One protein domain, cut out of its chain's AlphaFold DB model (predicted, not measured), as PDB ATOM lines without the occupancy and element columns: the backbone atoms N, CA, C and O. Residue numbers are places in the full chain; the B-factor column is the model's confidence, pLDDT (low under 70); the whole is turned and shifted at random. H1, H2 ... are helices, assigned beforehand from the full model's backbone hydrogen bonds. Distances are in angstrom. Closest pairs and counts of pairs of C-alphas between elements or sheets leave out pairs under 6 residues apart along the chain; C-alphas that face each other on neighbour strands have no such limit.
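Overview. This is residues 2 to 64 of the 190 residues of an uncharacterized protein of Panicum miliaceum (UniProt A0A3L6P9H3). Two long helices, H1 and H2, run the same way as a narrow V, touching near the start of H2 and opening toward their last residues, while the long link folds back from the end of H1 to the start of H2. Residues 56 to 64 stick out at the far end. The printed part has 63 residues with two named helices, H1 then H2, and no named strand: all helix. It is a rod spanning 45 by 21 by 16 A, only just loose, close to compact, with a radius of gyration of the C-alphas of 13.2 A.

Along the chain. Find C-alpha 2 at (327.674, 362.032, 349.119); from there H1, residues 2 to 25, runs 35.4 A. H2, residues 41 to 62, runs 31.6 A to C-alpha 62 at (296.999, 390.409, 347.331).

Arrangement. Look at residues 5 to 12 of H1, which alone touch H2, at its residues 41 to 44 alone; the closest C-alphas, of Leu 9 and Val 41, are 6.3 A apart. Their lines stand at a shallow tilt of 23 degrees, the same way. In H1 and H2 every O i to N i+4 pair is within hydrogen-bond range.

Size, cuts and confidence. The C-alphas farthest apart, of Asp 2 and Ser 64, are 45.1 A apart. The printed part has no cut. The link, residues 26 to 40, is long. No printed residue is under 70 in pLDDT.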
ATOM      1  N   ASP A   2     328.792 362.408 348.232       84.12
ATOM      2  CA  ASP A   2     327.674 362.032 349.119       84.12
ATOM      3  C   ASP A   2     327.553 362.873 350.396       84.12
ATOM      4  O   ASP A   2     326.448 363.219 350.801       84.12
ATOM      5  N   GLU A   3     328.676 363.275 350.994       91.19
ATOM      6  CA  GLU A   3     328.665 364.116 352.196       91.19
ATOM      7  C   GLU A   3     328.041 365.499 351.947       91.19
ATOM      8  O   GLU A   3     327.194 365.953 352.710       91.19
ATOM      9  N   VAL A   4     328.384 366.126 350.819       88.88
ATOM     10  CA  VAL A   4     327.835 367.430 350.409       88.88
ATOM     11  C   VAL A   4     326.343 367.317 350.096       88.88
ATOM     12  O   VAL A   4     325.570 368.208 350.444       88.88
ATOM     13  N   ILE A   5     325.918 366.206 349.485       85.56
ATOM     14  CA  ILE A   5     324.502 365.920 349.214       85.56
ATOM     15  C   ILE A   5     323.738 365.781 350.537       85.56
ATOM     16  O   ILE A   5     322.686 366.395 350.717       85.56
ATOM     17  N   ARG A   6     324.285 365.018 351.488       87.56
ATOM     18  CA  ARG A   6     323.691 364.797 352.810       87.56
ATOM     19  C   ARG A   6     323.569 366.094 353.607       87.56
ATOM     20  O   ARG A   6     322.529 366.329 354.223       87.56
ATOM     21  N   GLU A   7     324.603 366.930 353.581       93.06
ATOM     22  CA  GLU A   7     324.601 368.224 354.261       93.06
ATOM     23  C   GLU A   7     323.613 369.203 353.624       93.06
ATOM     24  O   GLU A   7     322.805 369.795 354.336       93.06
ATOM     25  N   THR A   8     323.570 369.282 352.292       88.50
ATOM     26  CA  THR A   8     322.574 370.093 351.570       88.50
ATOM     27  C   THR A   8     321.142 369.688 351.935       88.50
ATOM     28  O   THR A   8     320.300 370.541 352.213       88.50
ATOM     29  N   LEU A   9     320.855 368.383 351.999       86.31
ATOM     30  CA  LEU A   9     319.538 367.884 352.410       86.31
ATOM     31  C   LEU A   9     319.214 368.209 353.876       86.31
ATOM     32  O   LEU A   9     318.063 368.493 354.207       86.31
ATOM     33  N   ALA A  10     320.210 368.174 354.765       89.44
ATOM     34  CA  ALA A  10     320.029 368.557 356.163       89.44
ATOM     35  C   ALA A  10     319.746 370.061 356.307       89.44
ATOM     36  O   ALA A  10     318.835 370.437 357.043       89.44
ATOM     37  N   GLN A  11     320.461 370.905 355.564       89.38
ATOM     38  CA  GLN A  11     320.209 372.345 355.516       89.38
ATOM     39  C   GLN A  11     318.813 372.656 354.965       89.38
ATOM     40  O   GLN A  11     318.108 373.477 355.545       89.38
ATOM     41  N   GLY A  12     318.369 371.951 353.919       86.25
ATOM     42  CA  GLY A  12     317.006 372.066 353.393       86.25
ATOM     43  C   GLY A  12     315.928 371.812 354.448       86.25
ATOM     44  O   GLY A  12     314.973 372.577 354.551       86.25
ATOM     45  N   ARG A  13     316.116 370.791 355.294       87.94
ATOM     46  CA  ARG A  13     315.208 370.520 356.423       87.94
ATOM     47  C   ARG A  13     315.216 371.629 357.475       87.94
ATOM     48  O   ARG A  13     314.161 371.977 357.985       87.94
ATOM     49  N   LEU A  14     316.375 372.212 357.780       91.56
ATOM     50  CA  LEU A  14     316.440 373.352 358.704       91.56
ATOM     51  C   LEU A  14     315.707 374.579 358.147       91.56
ATOM     52  O   LEU A  14     314.990 375.251 358.885       91.56
ATOM     53  N   ILE A  15     315.850 374.843 356.845       87.81
ATOM     54  CA  ILE A  15     315.124 375.919 356.158       87.81
ATOM     55  C   ILE A  15     313.615 375.673 356.228       87.81
ATOM     56  O   ILE A  15     312.869 376.603 356.527       87.81
ATOM     57  N   TYR A  16     313.170 374.433 356.005       88.19
ATOM     58  CA  TYR A  16     311.762 374.055 356.116       88.19
ATOM     59  C   TYR A  16     311.183 374.364 357.504       88.19
ATOM     60  O   TYR A  16     310.139 375.006 357.601       88.19
ATOM     61  N   GLU A  17     311.870 373.966 358.576       91.94
ATOM     62  CA  GLU A  17     311.386 374.184 359.945       91.94
ATOM     63  C   GLU A  17     311.302 375.674 360.314       91.94
ATOM     64  O   GLU A  17     310.309 376.119 360.895       91.94
ATOM     65  N   GLU A  18     312.298 376.483 359.936       91.38
ATOM     66  CA  GLU A  18     312.234 377.932 360.176       91.38
ATOM     67  C   GLU A  18     311.178 378.623 359.300       91.38
ATOM     68  O   GLU A  18     310.474 379.524 359.771       91.38
ATOM     69  N   TYR A  19     310.992 378.175 358.055       86.56
ATOM     70  CA  TYR A  19     309.911 378.662 357.197       86.56
ATOM     71  C   TYR A  19     308.538 378.334 357.792       86.56
ATOM     72  O   TYR A  19     307.699 379.224 357.936       86.56
ATOM     73  N   LYS A  20     308.338 377.091 358.246       89.06
ATOM     74  CA  LYS A  20     307.120 376.640 358.927       89.06
ATOM     75  C   LYS A  20     306.805 377.487 360.155       89.06
ATOM     76  O   LYS A  20     305.684 377.964 360.313       89.06
ATOM     77  N   LYS A  21     307.800 377.719 361.009       88.38
ATOM     78  CA  LYS A  21     307.664 378.567 362.199       88.38
ATOM     79  C   LYS A  21     307.298 380.008 361.844       88.38
ATOM     80  O   LYS A  21     306.480 380.617 362.532       88.38
ATOM     81  N   THR A  22     307.881 380.539 360.772       85.69
ATOM     82  CA  THR A  22     307.576 381.886 360.281       85.69
ATOM     83  C   THR A  22     306.138 381.968 359.773       85.69
ATOM     84  O   THR A  22     305.403 382.854 360.199       85.69
ATOM     85  N   LEU A  23     305.697 381.021 358.939       81.38
ATOM     86  CA  LEU A  23     304.319 380.966 358.437       81.38
ATOM     87  C   LEU A  23     303.283 380.786 359.552       81.38
ATOM     88  O   LEU A  23     302.227 381.418 359.511       81.38
ATOM     89  N   ALA A  24     303.609 380.016 360.591       83.19
ATOM     90  CA  ALA A  24     302.732 379.838 361.743       83.19
ATOM     91  C   ALA A  24     302.428 381.165 362.464       83.19
ATOM     92  O   ALA A  24     301.323 381.344 362.976       83.19
ATOM     93  N   ALA A  25     303.356 382.132 362.459       77.50
ATOM     94  CA  ALA A  25     303.109 383.473 363.001       77.50
ATOM     95  C   ALA A  25     302.030 384.247 362.217       77.50
ATOM     96  O   ALA A  25     301.391 385.140 362.772       77.50
ATOM     97  N   PHE A  26     301.805 383.875 360.955       74.88
ATOM     98  CA  PHE A  26     300.751 384.400 360.086       74.88
ATOM     99  C   PHE A  26     299.510 383.493 360.032       74.88
ATOM    100  O   PHE A  26     298.577 383.785 359.289       74.88
ATOM    101  N   GLY A  27     299.469 382.406 360.816       79.12
ATOM    102  CA  GLY A  27     298.364 381.441 360.809       79.12
ATOM    103  C   GLY A  27     298.316 380.545 359.566       79.12
ATOM    104  O   GLY A  27     297.265 379.978 359.276       79.12
ATOM    105  N   ALA A  28     299.430 380.430 358.840       82.00
ATOM    106  CA  ALA A  28     299.578 379.584 357.659       82.00
ATOM    107  C   ALA A  28     300.518 378.397 357.937       82.00
ATOM    108  O   ALA A  28     301.270 378.395 358.914       82.00
ATOM    109  N   GLU A  29     300.502 377.395 357.058       86.81
ATOM    110  CA  GLU A  29     301.411 376.247 357.102       86.81
ATOM    111  C   GLU A  29     301.967 375.985 355.691       86.81
ATOM    112  O   GLU A  29     301.206 376.102 354.727       86.81
ATOM    113  N   PRO A  30     303.272 375.682 355.534       85.31
ATOM    114  CA  PRO A  30     303.831 375.329 354.232       85.31
ATOM    115  C   PRO A  30     303.323 373.962 353.776       85.31
ATOM    116  O   PRO A  30     302.872 373.154 354.596       85.31
ATOM    117  N   SER A  31     303.479 373.646 352.488       84.81
ATOM    118  CA  SER A  31     303.275 372.264 352.049       84.81
ATOM    119  C   SER A  31     304.224 371.308 352.777       84.81
ATOM    120  O   SER A  31     305.301 371.681 353.248       84.81
ATOM    121  N   LEU A  32     303.803 370.053 352.921       84.50
ATOM    122  CA  LEU A  32     304.629 369.038 353.562       84.50
ATOM    123  C   LEU A  32     305.869 368.771 352.707       84.50
ATOM    124  O   LEU A  32     305.760 368.548 351.501       84.50
ATOM    125  N   LEU A  33     307.039 368.762 353.347       81.19
ATOM    126  CA  LEU A  33     308.260 368.314 352.696       81.19
ATOM    127  C   LEU A  33     308.128 366.803 352.407       81.19
ATOM    128  O   LEU A  33     307.878 366.050 353.351       81.19
ATOM    129  N   PRO A  34     308.294 366.342 351.153       77.12
ATOM    130  CA  PRO A  34     308.253 364.916 350.836       77.12
ATOM    131  C   PRO A  34     309.302 364.138 351.644       77.12
ATOM    132  O   PRO A  34     310.454 364.569 351.741       77.12
ATOM    133  N   GLU A  35     308.914 363.002 352.231       71.94
ATOM    134  CA  GLU A  35     309.833 362.145 352.998       71.94
ATOM    135  C   GLU A  35     310.908 361.531 352.090       71.94
ATOM    136  O   GLU A  35     312.083 361.437 352.458       71.94
ATOM    137  N   ASP A  36     310.511 361.182 350.869       72.62
ATOM    138  CA  ASP A  36     311.347 360.750 349.765       72.62
ATOM    139  C   ASP A  36     311.470 361.879 348.739       72.62
ATOM    140  O   ASP A  36     310.739 361.975 347.759       72.62
ATOM    141  N   LEU A  37     312.443 362.765 348.948       73.00
ATOM    142  CA  LEU A  37     312.835 363.733 347.926       73.00
ATOM    143  C   LEU A  37     313.407 362.965 346.721       73.00
ATOM    144  O   LEU A  37     314.618 362.746 346.642       73.00
ATOM    145  N   GLU A  38     312.540 362.506 345.812       73.69
ATOM    146  CA  GLU A  38     312.915 361.822 344.576       73.69
ATOM    147  C   GLU A  38     313.954 362.681 343.839       73.69
ATOM    148  O   GLU A  38     313.737 363.852 343.529       73.69
ATOM    149  N   GLY A  39     315.150 362.124 343.623       76.31
ATOM    150  CA  GLY A  39     316.278 362.865 343.043       76.31
ATOM    151  C   GLY A  39     317.129 363.675 344.037       76.31
ATOM    152  O   GLY A  39     317.974 364.468 343.616       76.31
ATOM    153  N   GLY A  40     316.956 363.487 345.348       85.62
ATOM    154  CA  GLY A  40     317.786 364.078 346.400       85.62
ATOM    155  C   GLY A  40     317.722 365.606 346.413       85.62
ATOM    156  O   GLY A  40     316.663 366.196 346.609       85.62
ATOM    157  N   VAL A  41     318.866 366.267 346.208       84.31
ATOM    158  CA  VAL A  41     318.949 367.741 346.175       84.31
ATOM    159  C   VAL A  41     318.093 368.330 345.052       84.31
ATOM    160  O   VAL A  41     317.512 369.397 345.230       84.31
ATOM    161  N   ALA A  42     317.963 367.640 343.914       85.94
ATOM    162  CA  ALA A  42     317.112 368.107 342.823       85.94
ATOM    163  C   ALA A  42     315.632 368.131 343.239       85.94
ATOM    164  O   ALA A  42     314.955 369.127 342.995       85.94
ATOM    165  N   GLY A  43     315.160 367.091 343.937       86.50
ATOM    166  CA  GLY A  43     313.805 367.038 344.490       86.50
ATOM    167  C   GLY A  43     313.545 368.156 345.501       86.50
ATOM    168  O   GLY A  43     312.524 368.835 345.420       86.50
ATOM    169  N   LEU A  44     314.511 368.427 346.390       86.56
ATOM    170  CA  LEU A  44     314.441 369.555 347.329       86.56
ATOM    171  C   LEU A  44     314.292 370.897 346.601       86.56
ATOM    172  O   LEU A  44     313.440 371.701 346.966       86.56
ATOM    173  N   LEU A  45     315.111 371.148 345.576       86.75
ATOM    174  CA  LEU A  45     315.065 372.400 344.820       86.75
ATOM    175  C   LEU A  45     313.754 372.553 344.046       86.75
ATOM    176  O   LEU A  45     313.195 373.646 344.024       86.75
ATOM    177  N   ILE A  46     313.243 371.472 343.452       89.12
ATOM    178  CA  ILE A  46     311.944 371.471 342.767       89.12
ATOM    179  C   ILE A  46     310.823 371.815 343.751       89.12
ATOM    180  O   ILE A  46     310.002 372.682 343.456       89.12
ATOM    181  N   TRP A  47     310.820 371.194 344.934       89.00
ATOM    182  CA  TRP A  47     309.845 371.497 345.979       89.00
ATOM    183  C   TRP A  47     309.931 372.967 346.426       89.00
ATOM    184  O   TRP A  47     308.923 373.672 346.391       89.00
ATOM    185  N   ILE A  48     311.134 373.475 346.733       87.50
ATOM    186  CA  ILE A  48     311.348 374.882 347.119       87.50
ATOM    187  C   ILE A  48     310.819 375.840 346.037       87.50
ATOM    188  O   ILE A  48     310.140 376.819 346.344       87.50
ATOM    189  N   LEU A  49     311.110 375.566 344.763       88.88
ATOM    190  CA  LEU A  49     310.635 376.387 343.647       88.88
ATOM    191  C   LEU A  49     309.106 376.375 343.533       88.88
ATOM    192  O   LEU A  49     308.513 377.416 343.237       88.88
ATOM    193  N   SER A  50     308.469 375.230 343.785       88.19
ATOM    194  CA  SER A  50     307.007 375.128 343.783       88.19
ATOM    195  C   SER A  50     306.369 375.962 344.899       88.19
ATOM    196  O   SER A  50     305.428 376.708 344.628       88.19
ATOM    197  N   GLU A  51     306.948 375.954 346.105       87.88
ATOM    198  CA  GLU A  51     306.492 376.785 347.228       87.88
ATOM    199  C   GLU A  51     306.623 378.279 346.925       87.88
ATOM    200  O   GLU A  51     305.679 379.043 347.121       87.88
ATOM    201  N   PHE A  52     307.767 378.713 346.384       86.94
ATOM    202  CA  PHE A  52     307.947 380.115 345.999       86.94
ATOM    203  C   PHE A  52     306.991 380.547 344.887       86.94
ATOM    204  O   PHE A  52     306.566 381.702 344.861       86.94
ATOM    205  N   THR A  53     306.631 379.633 343.988       89.81
ATOM    206  CA  THR A  53     305.649 379.911 342.935       89.81
ATOM    207  C   THR A  53     304.260 380.120 343.536       89.81
ATOM    208  O   THR A  53     303.633 381.135 343.241       89.81
ATOM    209  N   ALA A  54     303.822 379.238 344.439       87.19
ATOM    210  CA  ALA A  54     302.546 379.383 345.143       87.19
ATOM    211  C   ALA A  54     302.489 380.682 345.970       87.19
ATOM    212  O   ALA A  54     301.529 381.447 345.870       87.19
ATOM    213  N   LEU A  55     303.559 380.993 346.709       85.12
ATOM    214  CA  LEU A  55     303.659 382.239 347.474       85.12
ATOM    215  C   LEU A  55     303.572 383.477 346.568       85.12
ATOM    216  O   LEU A  55     302.924 384.466 346.914       85.12
ATOM    217  N   ASN A  56     304.216 383.434 345.400       86.12
ATOM    218  CA  ASN A  56     304.155 384.519 344.427       86.12
ATOM    219  C   ASN A  56     302.747 384.684 343.832       86.12
ATOM    220  O   ASN A  56     302.310 385.813 343.613       86.12
ATOM    221  N   GLU A  57     302.017 383.592 343.597       88.12
ATOM    222  CA  GLU A  57     300.613 383.651 343.175       88.12
ATOM    223  C   GLU A  57     299.728 384.300 344.242       88.12
ATOM    224  O   GLU A  57     298.911 385.163 343.918       88.12
ATOM    225  N   ASP A  58     299.910 383.942 345.513       85.12
ATOM    226  CA  ASP A  58     299.163 384.544 346.617       85.12
ATOM    227  C   ASP A  58     299.489 386.029 346.787       85.12
ATOM    228  O   ASP A  58     298.580 386.851 346.921       85.12
ATOM    229  N   LEU A  59     300.763 386.414 346.672       85.44
ATOM    230  CA  LEU A  59     301.152 387.824 346.653       85.44
ATOM    231  C   LEU A  59     300.574 388.562 345.436       85.44
ATOM    232  O   LEU A  59     300.176 389.724 345.543       85.44
ATOM    233  N   GLY A  60     300.480 387.886 344.291       87.56
ATOM    234  CA  GLY A  60     299.800 388.384 343.098       87.56
ATOM    235  C   GLY A  60     298.313 388.640 343.346       87.56
ATOM    236  O   GLY A  60     297.809 389.695 342.960       87.56
ATOM    237  N   LYS A  61     297.625 387.734 344.056       85.69
ATOM    238  CA  LYS A  61     296.226 387.926 344.480       85.69
ATOM    239  C   LYS A  61     296.099 389.123 345.416       85.69
ATOM    240  O   LYS A  61     295.238 389.955 345.169       85.69
ATOM    241  N   LEU A  62     296.974 389.254 346.417       84.19
ATOM    242  CA  LEU A  62     296.999 390.409 347.331       84.19
ATOM    243  C   LEU A  62     297.276 391.736 346.609       84.19
ATOM    244  O   LEU A  62     296.806 392.787 347.035       84.19
ATOM    245  N   SER A  63     298.041 391.686 345.517       84.44
ATOM    246  CA  SER A  63     298.381 392.851 344.693       84.44
ATOM    247  C   SER A  63     297.322 393.168 343.629       84.44
ATOM    248  O   SER A  63     297.443 394.174 342.923       84.44
ATOM    249  N   SER A  64     296.295 392.324 343.482       91.06
ATOM    250  CA  SER A  64     295.194 392.566 342.554       91.06
ATOM    251  C   SER A  64     294.389 393.785 342.989       91.06
ATOM    252  O   SER A  64     294.089 393.965 344.166       91.06
TER     253      SER A  64